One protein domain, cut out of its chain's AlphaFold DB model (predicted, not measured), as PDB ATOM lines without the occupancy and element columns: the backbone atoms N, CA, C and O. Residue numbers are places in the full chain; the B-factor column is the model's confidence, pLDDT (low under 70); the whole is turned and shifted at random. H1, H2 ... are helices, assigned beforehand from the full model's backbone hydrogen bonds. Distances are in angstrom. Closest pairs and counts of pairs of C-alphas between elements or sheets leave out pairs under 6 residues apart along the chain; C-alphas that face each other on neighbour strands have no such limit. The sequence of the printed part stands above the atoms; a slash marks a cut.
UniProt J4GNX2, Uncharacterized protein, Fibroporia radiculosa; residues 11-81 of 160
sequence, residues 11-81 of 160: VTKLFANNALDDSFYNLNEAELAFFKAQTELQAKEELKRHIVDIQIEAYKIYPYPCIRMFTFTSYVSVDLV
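AT A GLANCE: This is residues 11 to 81 of the 160 residues of an uncharacterized protein of Fibroporia radiculosa (UniProt J4GNX2). Long helix H3 makes one side, H2 makes a corner with it near residues 44 to 47, and after residue 61 the backbone folds back through short H4 and H5 toward H2. H6 lies beside H2; H1 lies far off, before the unnamed stretch 17 to 28. The printed part has 71 residues with six named helices, H1 to H6 in chain order, and no named strand: all helix, compact, radius of gyration of the C-alphas 12.7 A, spans 36 by 26 by 20 A.

HOW THE PARTS SIT: H3, residues 44 to 61, touches H2, residues 29 to 39, with residues 44 to 47 alone, only just about perpendicular at 71 degrees; the closest C-alphas, of Lys 36 and Leu 47, are 7.2 A apart. H3 touches H4, residues 65 to 68, with residues 55 to 59 alone; the closest C-alphas, of Gln 55 and Ile 67, are 6.3 A apart. H5, residues 71 to 74, is close to but not clearly touching H2. H6, residues 78 to 81, only just touches H2, with 3 pairs of C-alphas within 8 A. H1, residues 11 to 16, touches no helix. Every O i to N i+4 pair is within hydrogen-bond range in H1 and H2, 13 of 14 in H3; H4, H5 and H6 are too short for one.

IN THESE COORDINATES: H3 is 26.4 A long, from C-alpha 44 at (175.513, 121.649, 144.627) to C-alpha 61 at (175.781, 143.936, 158.693); H2 is 15.3 A.

THE WHOLE: The farthest C-alphas, of Val 11 and Gln 42, are 37.4 A apart. The printed part has no cut; the link H1 to H2 is long. Residues 11 to 19 and 75 to 81 have pLDDT under 70.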
ATOM      1  N   VAL A  11     179.230 155.627 151.382       59.62
ATOM      2  CA  VAL A  11     179.665 154.338 150.841       59.62
ATOM      3  C   VAL A  11     178.602 153.260 151.087       59.62
ATOM      4  O   VAL A  11     178.186 152.576 150.153       59.62
ATOM      5  N   THR A  12     178.067 153.170 152.307       60.75
ATOM      6  CA  THR A  12     176.988 152.233 152.675       60.75
ATOM      7  C   THR A  12     175.716 152.470 151.861       60.75
ATOM      8  O   THR A  12     175.090 151.526 151.376       60.75
ATOM      9  N   LYS A  13     175.363 153.737 151.618       58.84
ATOM     10  CA  LYS A  13     174.178 154.110 150.828       58.84
ATOM     11  C   LYS A  13     174.303 153.752 149.342       58.84
ATOM     12  O   LYS A  13     173.299 153.460 148.695       58.84
ATOM     13  N   LEU A  14     175.524 153.737 148.806       56.97
ATOM     14  CA  LEU A  14     175.803 153.291 147.438       56.97
ATOM     15  C   LEU A  14     175.632 151.769 147.291       56.97
ATOM     16  O   LEU A  14     175.243 151.276 146.234       56.97
ATOM     17  N   PHE A  15     175.903 151.026 148.361       60.00
ATOM     18  CA  PHE A  15     175.860 149.567 148.395       60.00
ATOM     19  C   PHE A  15     174.480 148.989 148.733       60.00
ATOM     20  O   PHE A  15     174.131 147.938 148.207       60.00
ATOM     21  N   ALA A  16     173.645 149.709 149.485       57.47
ATOM     22  CA  ALA A  16     172.261 149.311 149.765       57.47
ATOM     23  C   ALA A  16     171.383 149.170 148.501       57.47
ATOM     24  O   ALA A  16     170.447 148.376 148.480       57.47
ATOM     25  N   ASN A  17     171.699 149.914 147.435       58.22
ATOM     26  CA  ASN A  17     170.949 149.897 146.172       58.22
ATOM     27  C   ASN A  17     171.484 148.878 145.153       58.22
ATOM     28  O   ASN A  17     170.932 148.742 144.063       58.22
ATOM     29  N   ASN A  18     172.568 148.177 145.484       61.38
ATOM     30  CA  ASN A  18     173.163 147.173 144.622       61.38
ATOM     31  C   ASN A  18     172.638 145.800 145.031       61.38
ATOM     32  O   ASN A  18     173.138 145.202 145.980       61.38
ATOM     33  N   ALA A  19     171.629 145.315 144.309       65.56
ATOM     34  CA  ALA A  19     171.127 143.958 144.481       65.56
ATOM     35  C   ALA A  19     172.295 142.953 144.468       65.56
ATOM     36  O   ALA A  19     173.203 143.050 143.631       65.56
ATOM     37  N   LEU A  20     172.285 142.021 145.426       77.19
ATOM     38  CA  LEU A  20     173.160 140.855 145.397       77.19
ATOM     39  C   LEU A  20     172.800 140.072 144.135       77.19
ATOM     40  O   LEU A  20     171.645 139.695 143.948       77.19
ATOM     41  N   ASP A  21     173.767 139.943 143.234       78.31
ATOM     42  CA  ASP A  21     173.572 139.317 141.936       78.31
ATOM     43  C   ASP A  21     174.244 137.944 141.940       78.31
ATOM     44  O   ASP A  21     175.458 137.818 142.132       78.31
ATOM     45  N   ASP A  22     173.434 136.920 141.702       78.00
ATOM     46  CA  ASP A  22     173.854 135.533 141.552       78.00
ATOM     47  C   ASP A  22     174.889 135.343 140.432       78.00
ATOM     48  O   ASP A  22     175.594 134.335 140.436       78.00
ATOM     49  N   SER A  23     175.004 136.283 139.484       81.81
ATOM     50  CA  SER A  23     175.985 136.220 138.392       81.81
ATOM     51  C   SER A  23     177.439 136.172 138.877       81.81
ATOM     52  O   SER A  23     178.295 135.599 138.201       81.81
ATOM     53  N   PHE A  24     177.719 136.719 140.065       78.12
ATOM     54  CA  PHE A  24     179.048 136.682 140.675       78.12
ATOM     55  C   PHE A  24     179.363 135.334 141.337       78.12
ATOM     56  O   PHE A  24     180.530 135.051 141.604       78.12
ATOM     57  N   TYR A  25     178.361 134.482 141.580       84.81
ATOM     58  CA  TYR A  25     178.570 133.159 142.161       84.81
ATOM     59  C   TYR A  25     179.151 132.199 141.117       84.81
ATOM     60  O   TYR A  25     178.428 131.584 140.334       84.81
ATOM     61  N   ASN A  26     180.474 132.046 141.130       83.50
ATOM     62  CA  ASN A  26     181.190 131.109 140.271       83.50
ATOM     63  C   ASN A  26     182.242 130.376 141.105       83.50
ATOM     64  O   ASN A  26     183.280 130.944 141.427       83.50
ATOM     65  N   LEU A  27     181.948 129.123 141.463       85.38
ATOM     66  CA  LEU A  27     182.900 128.233 142.127       85.38
ATOM     67  C   LEU A  27     183.505 127.260 141.119       85.38
ATOM     68  O   LEU A  27     182.773 126.590 140.382       85.38
ATOM     69  N   ASN A  28     184.826 127.133 141.152       85.19
ATOM     70  CA  ASN A  28     185.544 126.068 140.464       85.19
ATOM     71  C   ASN A  28     185.339 124.722 141.178       85.19
ATOM     72  O   ASN A  28     184.928 124.661 142.335       85.19
ATOM     73  N   GLU A  29     185.652 123.613 140.507       85.06
ATOM     74  CA  GLU A  29     185.439 122.265 141.055       85.06
ATOM     75  C   GLU A  29     186.206 122.020 142.367       85.06
ATOM     76  O   GLU A  29     185.666 121.434 143.305       85.06
ATOM     77  N   ALA A  30     187.426 122.551 142.470       82.50
ATOM     78  CA  ALA A  30     188.254 122.459 143.671       82.50
ATOM     79  C   ALA A  30     187.678 123.269 144.851       82.50
ATOM     80  O   ALA A  30     187.640 122.789 145.983       82.50
ATOM     81  N   GLU A  31     187.166 124.472 144.587       83.69
ATOM     82  CA  GLU A  31     186.512 125.320 145.594       83.69
ATOM     83  C   GLU A  31     185.200 124.686 146.057       83.69
ATOM     84  O   GLU A  31     184.896 124.632 147.245       83.69
ATOM     85  N   LEU A  32     184.440 124.129 145.117       86.38
ATOM     86  CA  LEU A  32     183.211 123.409 145.402       86.38
ATOM     87  C   LEU A  32     183.493 122.199 146.306       86.38
ATOM     88  O   LEU A  32     182.795 122.023 147.300       86.38
ATOM     89  N   ALA A  33     184.537 121.410 146.034       85.31
ATOM     90  CA  ALA A  33     184.950 120.308 146.906       85.31
ATOM     91  C   ALA A  33     185.336 120.781 148.320       85.31
ATOM     92  O   ALA A  33     184.932 120.158 149.302       85.31
ATOM     93  N   PHE A  34     186.049 121.908 148.434       84.75
ATOM     94  CA  PHE A  34     186.397 122.516 149.720       84.75
ATOM     95  C   PHE A  34     185.151 122.914 150.524       84.75
ATOM     96  O   PHE A  34     184.995 122.523 151.681       84.75
ATOM     97  N   PHE A  35     184.219 123.636 149.901       85.19
ATOM     98  CA  PHE A  35     183.001 124.074 150.579       85.19
ATOM     99  C   PHE A  35     182.077 122.907 150.942       85.19
ATOM    100  O   PHE A  35     181.474 122.928 152.015       85.19
ATOM    101  N   LYS A  36     182.012 121.855 150.117       86.88
ATOM    102  CA  LYS A  36     181.306 120.611 150.467       86.88
ATOM    103  C   LYS A  36     181.915 119.921 151.684       86.88
ATOM    104  O   LYS A  36     181.177 119.462 152.551       86.88
ATOM    105  N   ALA A  37     183.244 119.865 151.767       85.44
ATOM    106  CA  ALA A  37     183.933 119.275 152.910       85.44
ATOM    107  C   ALA A  37     183.666 120.055 154.207       85.44
ATOM    108  O   ALA A  37     183.497 119.443 155.256       85.44
ATOM    109  N   GLN A  38     183.583 121.386 154.130       85.06
ATOM    110  CA  GLN A  38     183.409 122.238 155.308       85.06
ATOM    111  C   GLN A  38     181.955 122.366 155.782       85.06
ATOM    112  O   GLN A  38     181.706 122.525 156.972       85.06
ATOM    113  N   THR A  39     180.997 122.338 154.856       85.69
ATOM    114  CA  THR A  39     179.563 122.475 155.172       85.69
ATOM    115  C   THR A  39     178.863 121.131 155.362       85.69
ATOM    116  O   THR A  39     177.706 121.106 155.762       85.69
ATOM    117  N   GLU A  40     179.541 120.025 155.036       87.00
ATOM    118  CA  GLU A  40     178.974 118.672 154.940       87.00
ATOM    119  C   GLU A  40     177.799 118.558 153.936       87.00
ATOM    120  O   GLU A  40     177.144 117.518 153.842       87.00
ATOM    121  N   LEU A  41     177.554 119.596 153.122       86.38
ATOM    122  CA  LEU A  41     176.508 119.621 152.101       86.38
ATOM    123  C   LEU A  41     177.008 118.953 150.818       86.38
ATOM    124  O   LEU A  41     177.962 119.408 150.197       86.38
ATOM    125  N   GLN A  42     176.344 117.880 150.382       82.62
ATOM    126  CA  GLN A  42     176.750 117.122 149.188       82.62
ATOM    127  C   GLN A  42     176.106 117.638 147.891       82.62
ATOM    128  O   GLN A  42     176.685 117.503 146.806       82.62
ATOM    129  N   ALA A  43     174.925 118.255 147.991       86.19
ATOM    130  CA  ALA A  43     174.184 118.789 146.851       86.19
ATOM    131  C   ALA A  43     174.694 120.185 146.456       86.19
ATOM    132  O   ALA A  43     174.845 121.075 147.293       86.19
ATOM    133  N   LYS A  44     174.954 120.393 145.159       86.38
ATOM    134  CA  LYS A  44     175.513 121.649 144.627       86.38
ATOM    135  C   LYS A  44     174.535 122.816 144.782       86.38
ATOM    136  O   LYS A  44     174.941 123.938 145.072       86.38
ATOM    137  N   GLU A  45     173.255 122.542 144.592       87.94
ATOM    138  CA  GLU A  45     172.159 123.506 144.646       87.94
ATOM    139  C   GLU A  45     171.929 123.986 146.081       87.94
ATOM    140  O   GLU A  45     171.745 125.177 146.326       87.94
ATOM    141  N   GLU A  46     171.995 123.061 147.039       89.12
ATOM    142  CA  GLU A  46     171.870 123.366 148.461       89.12
ATOM    143  C   GLU A  46     173.070 124.160 148.976       89.12
ATOM    144  O   GLU A  46     172.892 125.134 149.706       89.12
ATOM    145  N   LEU A  47     174.274 123.809 148.518       89.94
ATOM    146  CA  LEU A  47     175.479 124.565 148.825       89.94
ATOM    147  C   LEU A  47     175.403 126.001 148.290       89.94
ATOM    148  O   LEU A  47     175.709 126.942 149.020       89.94
ATOM    149  N   LYS A  48     174.950 126.179 147.041       88.88
ATOM    150  CA  LYS A  48     174.753 127.515 146.462       88.88
ATOM    151  C   LYS A  48     173.786 128.334 147.314       88.88
ATOM    152  O   LYS A  48     174.110 129.462 147.671       88.88
ATOM    153  N   ARG A  49     172.625 127.766 147.655       89.69
ATOM    154  CA  ARG A  49     171.621 128.441 148.489       89.69
ATOM    155  C   ARG A  49     172.219 128.873 149.826       89.69
ATOM    156  O   ARG A  49     172.108 130.034 150.190       89.69
ATOM    157  N   HIS A  50     172.931 127.969 150.495       90.75
ATOM    158  CA  HIS A  50     173.567 128.253 151.778       90.75
ATOM    159  C   HIS A  50     174.580 129.408 151.706       90.75
ATOM    160  O   HIS A  50     174.581 130.290 152.562       90.75
ATOM    161  N   ILE A  51     175.421 129.434 150.668       88.75
ATOM    162  CA  ILE A  51     176.423 130.490 150.470       88.75
ATOM    163  C   ILE A  51     175.758 131.848 150.188       88.75
ATOM    164  O   ILE A  51     176.197 132.865 150.727       88.75
ATOM    165  N   VAL A  52     174.690 131.870 149.385       88.69
ATOM    166  CA  VAL A  52     173.911 133.088 149.096       88.69
ATOM    167  C   VAL A  52     173.194 133.597 150.351       88.69
ATOM    168  O   VAL A  52     173.234 134.792 150.635       88.69
ATOM    169  N   ASP A  53     172.608 132.708 151.154       88.88
ATOM    170  CA  ASP A  53     171.936 133.086 152.402       88.88
ATOM    171  C   ASP A  53     172.920 133.746 153.385       88.88
ATOM    172  O   ASP A  53     172.650 134.822 153.921       88.88
ATOM    173  N   ILE A  54     174.111 133.159 153.563       89.38
ATOM    174  CA  ILE A  54     175.171 133.745 154.400       89.38
ATOM    175  C   ILE A  54     175.628 135.095 153.846       89.38
ATOM    176  O   ILE A  54     175.858 136.025 154.618       89.38
ATOM    177  N   GLN A  55     175.759 135.221 152.524       88.69
ATOM    178  CA  GLN A  55     176.122 136.484 151.890       88.69
ATOM    179  C   GLN A  55     175.101 137.576 152.217       88.69
ATOM    180  O   GLN A  55     175.503 138.673 152.600       88.69
ATOM    181  N   ILE A  56     173.803 137.281 152.098       87.00
ATOM    182  CA  ILE A  56     172.721 138.219 152.416       87.00
ATOM    183  C   ILE A  56     172.838 138.691 153.867       87.00
ATOM    184  O   ILE A  56     172.811 139.895 154.128       87.00
ATOM    185  N   GLU A  57     173.008 137.764 154.808       88.00
ATOM    186  CA  GLU A  57     173.131 138.098 156.229       88.00
ATOM    187  C   GLU A  57     174.402 138.902 156.532       88.00
ATOM    188  O   GLU A  57     174.348 139.913 157.233       88.00
ATOM    189  N   ALA A  58     175.540 138.523 155.950       87.75
ATOM    190  CA  ALA A  58     176.796 139.244 156.122       87.75
ATOM    191  C   ALA A  58     176.734 140.657 155.520       87.75
ATOM    192  O   ALA A  58     177.214 141.610 156.136       87.75
ATOM    193  N   TYR A  59     176.105 140.807 154.351       86.00
ATOM    194  CA  TYR A  59     176.007 142.079 153.637       86.00
ATOM    195  C   TYR A  59     175.107 143.092 154.349       86.00
ATOM    196  O   TYR A  59     175.395 144.288 154.319       86.00
ATOM    197  N   LYS A  60     174.054 142.622 155.036       83.25
ATOM    198  CA  LYS A  60     173.197 143.466 155.890       83.25
ATOM    199  C   LYS A  60     173.980 144.133 157.020       83.25
ATOM    200  O   LYS A  60     173.660 145.257 157.394       83.25
ATOM    201  N   ILE A  61     174.971 143.435 157.575       85.94
ATOM    202  CA  ILE A  61     175.781 143.936 158.693       85.94
ATOM    203  C   ILE A  61     176.941 144.784 158.159       85.94
ATOM    204  O   ILE A  61     177.170 145.895 158.635       85.94
ATOM    205  N   TYR A  62     177.659 144.265 157.161       84.94
ATOM    206  CA  TYR A  62     178.820 144.908 156.557       84.94
ATOM    207  C   TYR A  62     178.732 144.840 155.027       84.94
ATOM    208  O   TYR A  62     179.015 143.794 154.439       84.94
ATOM    209  N   PRO A  63     178.409 145.951 154.345       84.50
ATOM    210  CA  PRO A  63     178.192 145.968 152.902       84.50
ATOM    211  C   PRO A  63     179.512 146.027 152.113       84.50
ATOM    212  O   PRO A  63     179.682 146.833 151.197       84.50
ATOM    213  N   TYR A  64     180.490 145.191 152.470       86.62
ATOM    214  CA  TYR A  64     181.782 145.196 151.799       86.62
ATOM    215  C   TYR A  64     181.671 144.645 150.371       86.62
ATOM    216  O   TYR A  64     181.005 143.631 150.137       86.62
ATOM    217  N   PRO A  65     182.377 145.250 149.397       83.25
ATOM    218  CA  PRO A  65     182.348 144.790 148.011       83.25
ATOM    219  C   PRO A  65     182.850 143.347 147.881       83.25
ATOM    220  O   PRO A  65     182.356 142.595 147.045       83.25
ATOM    221  N   CYS A  66     183.777 142.926 148.747       84.75
ATOM    222  CA  CYS A  66     184.293 141.560 148.757       84.75
ATOM    223  C   CYS A  66     183.239 140.503 149.132       84.75
ATOM    224  O   CYS A  66     183.314 139.382 148.623       84.75
ATOM    225  N   ILE A  67     182.244 140.863 149.954       87.62
ATOM    226  CA  ILE A  67     181.092 140.014 150.297       87.62
ATOM    227  C   ILE A  67     180.129 139.967 149.107       87.62
ATOM    228  O   ILE A  67     179.712 138.888 148.698       87.62
ATOM    229  N   ARG A  68     179.847 141.117 148.481       85.00
ATOM    230  CA  ARG A  68     178.972 141.210 147.297       85.00
ATOM    231  C   ARG A  68     179.463 140.377 146.109       85.00
ATOM    232  O   ARG A  68     178.663 139.750 145.431       85.00
ATOM    233  N   MET A  69     180.762 140.396 145.833       84.50
ATOM    234  CA  MET A  69     181.335 139.768 144.635       84.50
ATOM    235  C   MET A  69     181.749 138.303 144.848       84.50
ATOM    236  O   MET A  69     182.461 137.762 144.014       84.50
ATOM    237  N   PHE A  70     181.408 137.687 145.987       84.81
ATOM    238  CA  PHE A  70     181.881 136.345 146.372       84.81
ATOM    239  C   PHE A  70     183.407 136.166 146.345       84.81
ATOM    240  O   PHE A  70     183.915 135.056 146.359       84.81
ATOM    241  N   THR A  71     184.189 137.244 146.387       81.12
ATOM    242  CA  THR A  71     185.655 137.123 146.310       81.12
ATOM    243  C   THR A  71     186.253 136.305 147.459       81.12
ATOM    244  O   THR A  71     187.301 135.687 147.295       81.12
ATOM    245  N   PHE A  72     185.567 136.224 148.602       77.38
ATOM    246  CA  PHE A  72     185.960 135.356 149.714       77.38
ATOM    247  C   PHE A  72     185.920 133.861 149.365       77.38
ATOM    248  O   PHE A  72     186.619 133.086 150.007       77.38
ATOM    249  N   THR A  73     185.141 133.444 148.362       78.50
ATOM    250  CA  THR A  73     185.142 132.055 147.891       78.50
ATOM    251  C   THR A  73     186.264 131.777 146.900       78.50
ATOM    252  O   THR A  73     186.724 130.645 146.826       78.50
ATOM    253  N   SER A  74     186.732 132.806 146.186       73.31
ATOM    254  CA  SER A  74     187.781 132.695 145.164       73.31
ATOM    255  C   SER A  74     189.204 132.866 145.711       73.31
ATOM    256  O   SER A  74     190.151 132.298 145.177       73.31
ATOM    257  N   TYR A  75     189.392 133.660 146.774       63.94
ATOM    258  CA  TYR A  75     190.720 133.893 147.371       63.94
ATOM    259  C   TYR A  75     191.187 132.770 148.303       63.94
ATOM    260  O   TYR A  75     192.377 132.675 148.592       63.94
ATOM    261  N   VAL A  76     190.279 131.894 148.742       59.62
ATOM    262  CA  VAL A  76     190.615 130.645 149.448       59.62
ATOM    263  C   VAL A  76     190.876 129.541 148.418       59.62
ATOM    264  O   VAL A  76     190.488 128.389 148.597       59.62
ATOM    265  N   SER A  77     191.509 129.893 147.295       55.09
ATOM    266  CA  SER A  77     191.955 128.908 146.325       55.09
ATOM    267  C   SER A  77     192.857 127.920 147.055       55.09
ATOM    268  O   SER A  77     193.827 128.276 147.732       55.09
ATOM    269  N   VAL A  78     192.450 126.657 146.964       58.34
ATOM    270  CA  VAL A  78     193.011 125.503 147.670       58.34
ATOM    271  C   VAL A  78     194.533 125.471 147.548       58.34
ATOM    272  O   VAL A  78     195.208 125.053 148.478       58.34
ATOM    273  N   ASP A  79     195.085 126.008 146.463       56.00
ATOM    274  CA  ASP A  79     196.518 126.100 146.210       56.00
ATOM    275  C   ASP A  79     197.259 127.004 147.201       56.00
ATOM    276  O   ASP A  79     198.323 126.618 147.675       56.00
ATOM    277  N   LEU A  80     196.723 128.169 147.584       55.41
ATOM    278  CA  LEU A  80     197.386 129.072 148.542       55.41
ATOM    279  C   LEU A  80     197.326 128.536 149.976       55.41
ATOM    280  O   LEU A  80     198.264 128.721 150.750       55.41
ATOM    281  N   VAL A  81     196.242 127.842 150.326       58.31
ATOM    282  CA  VAL A  81     196.083 127.230 151.652       58.31
ATOM    283  C   VAL A  81     196.892 125.932 151.748       58.31
ATOM    284  O   VAL A  81     197.577 125.711 152.740       58.31
TER     285      VAL A  81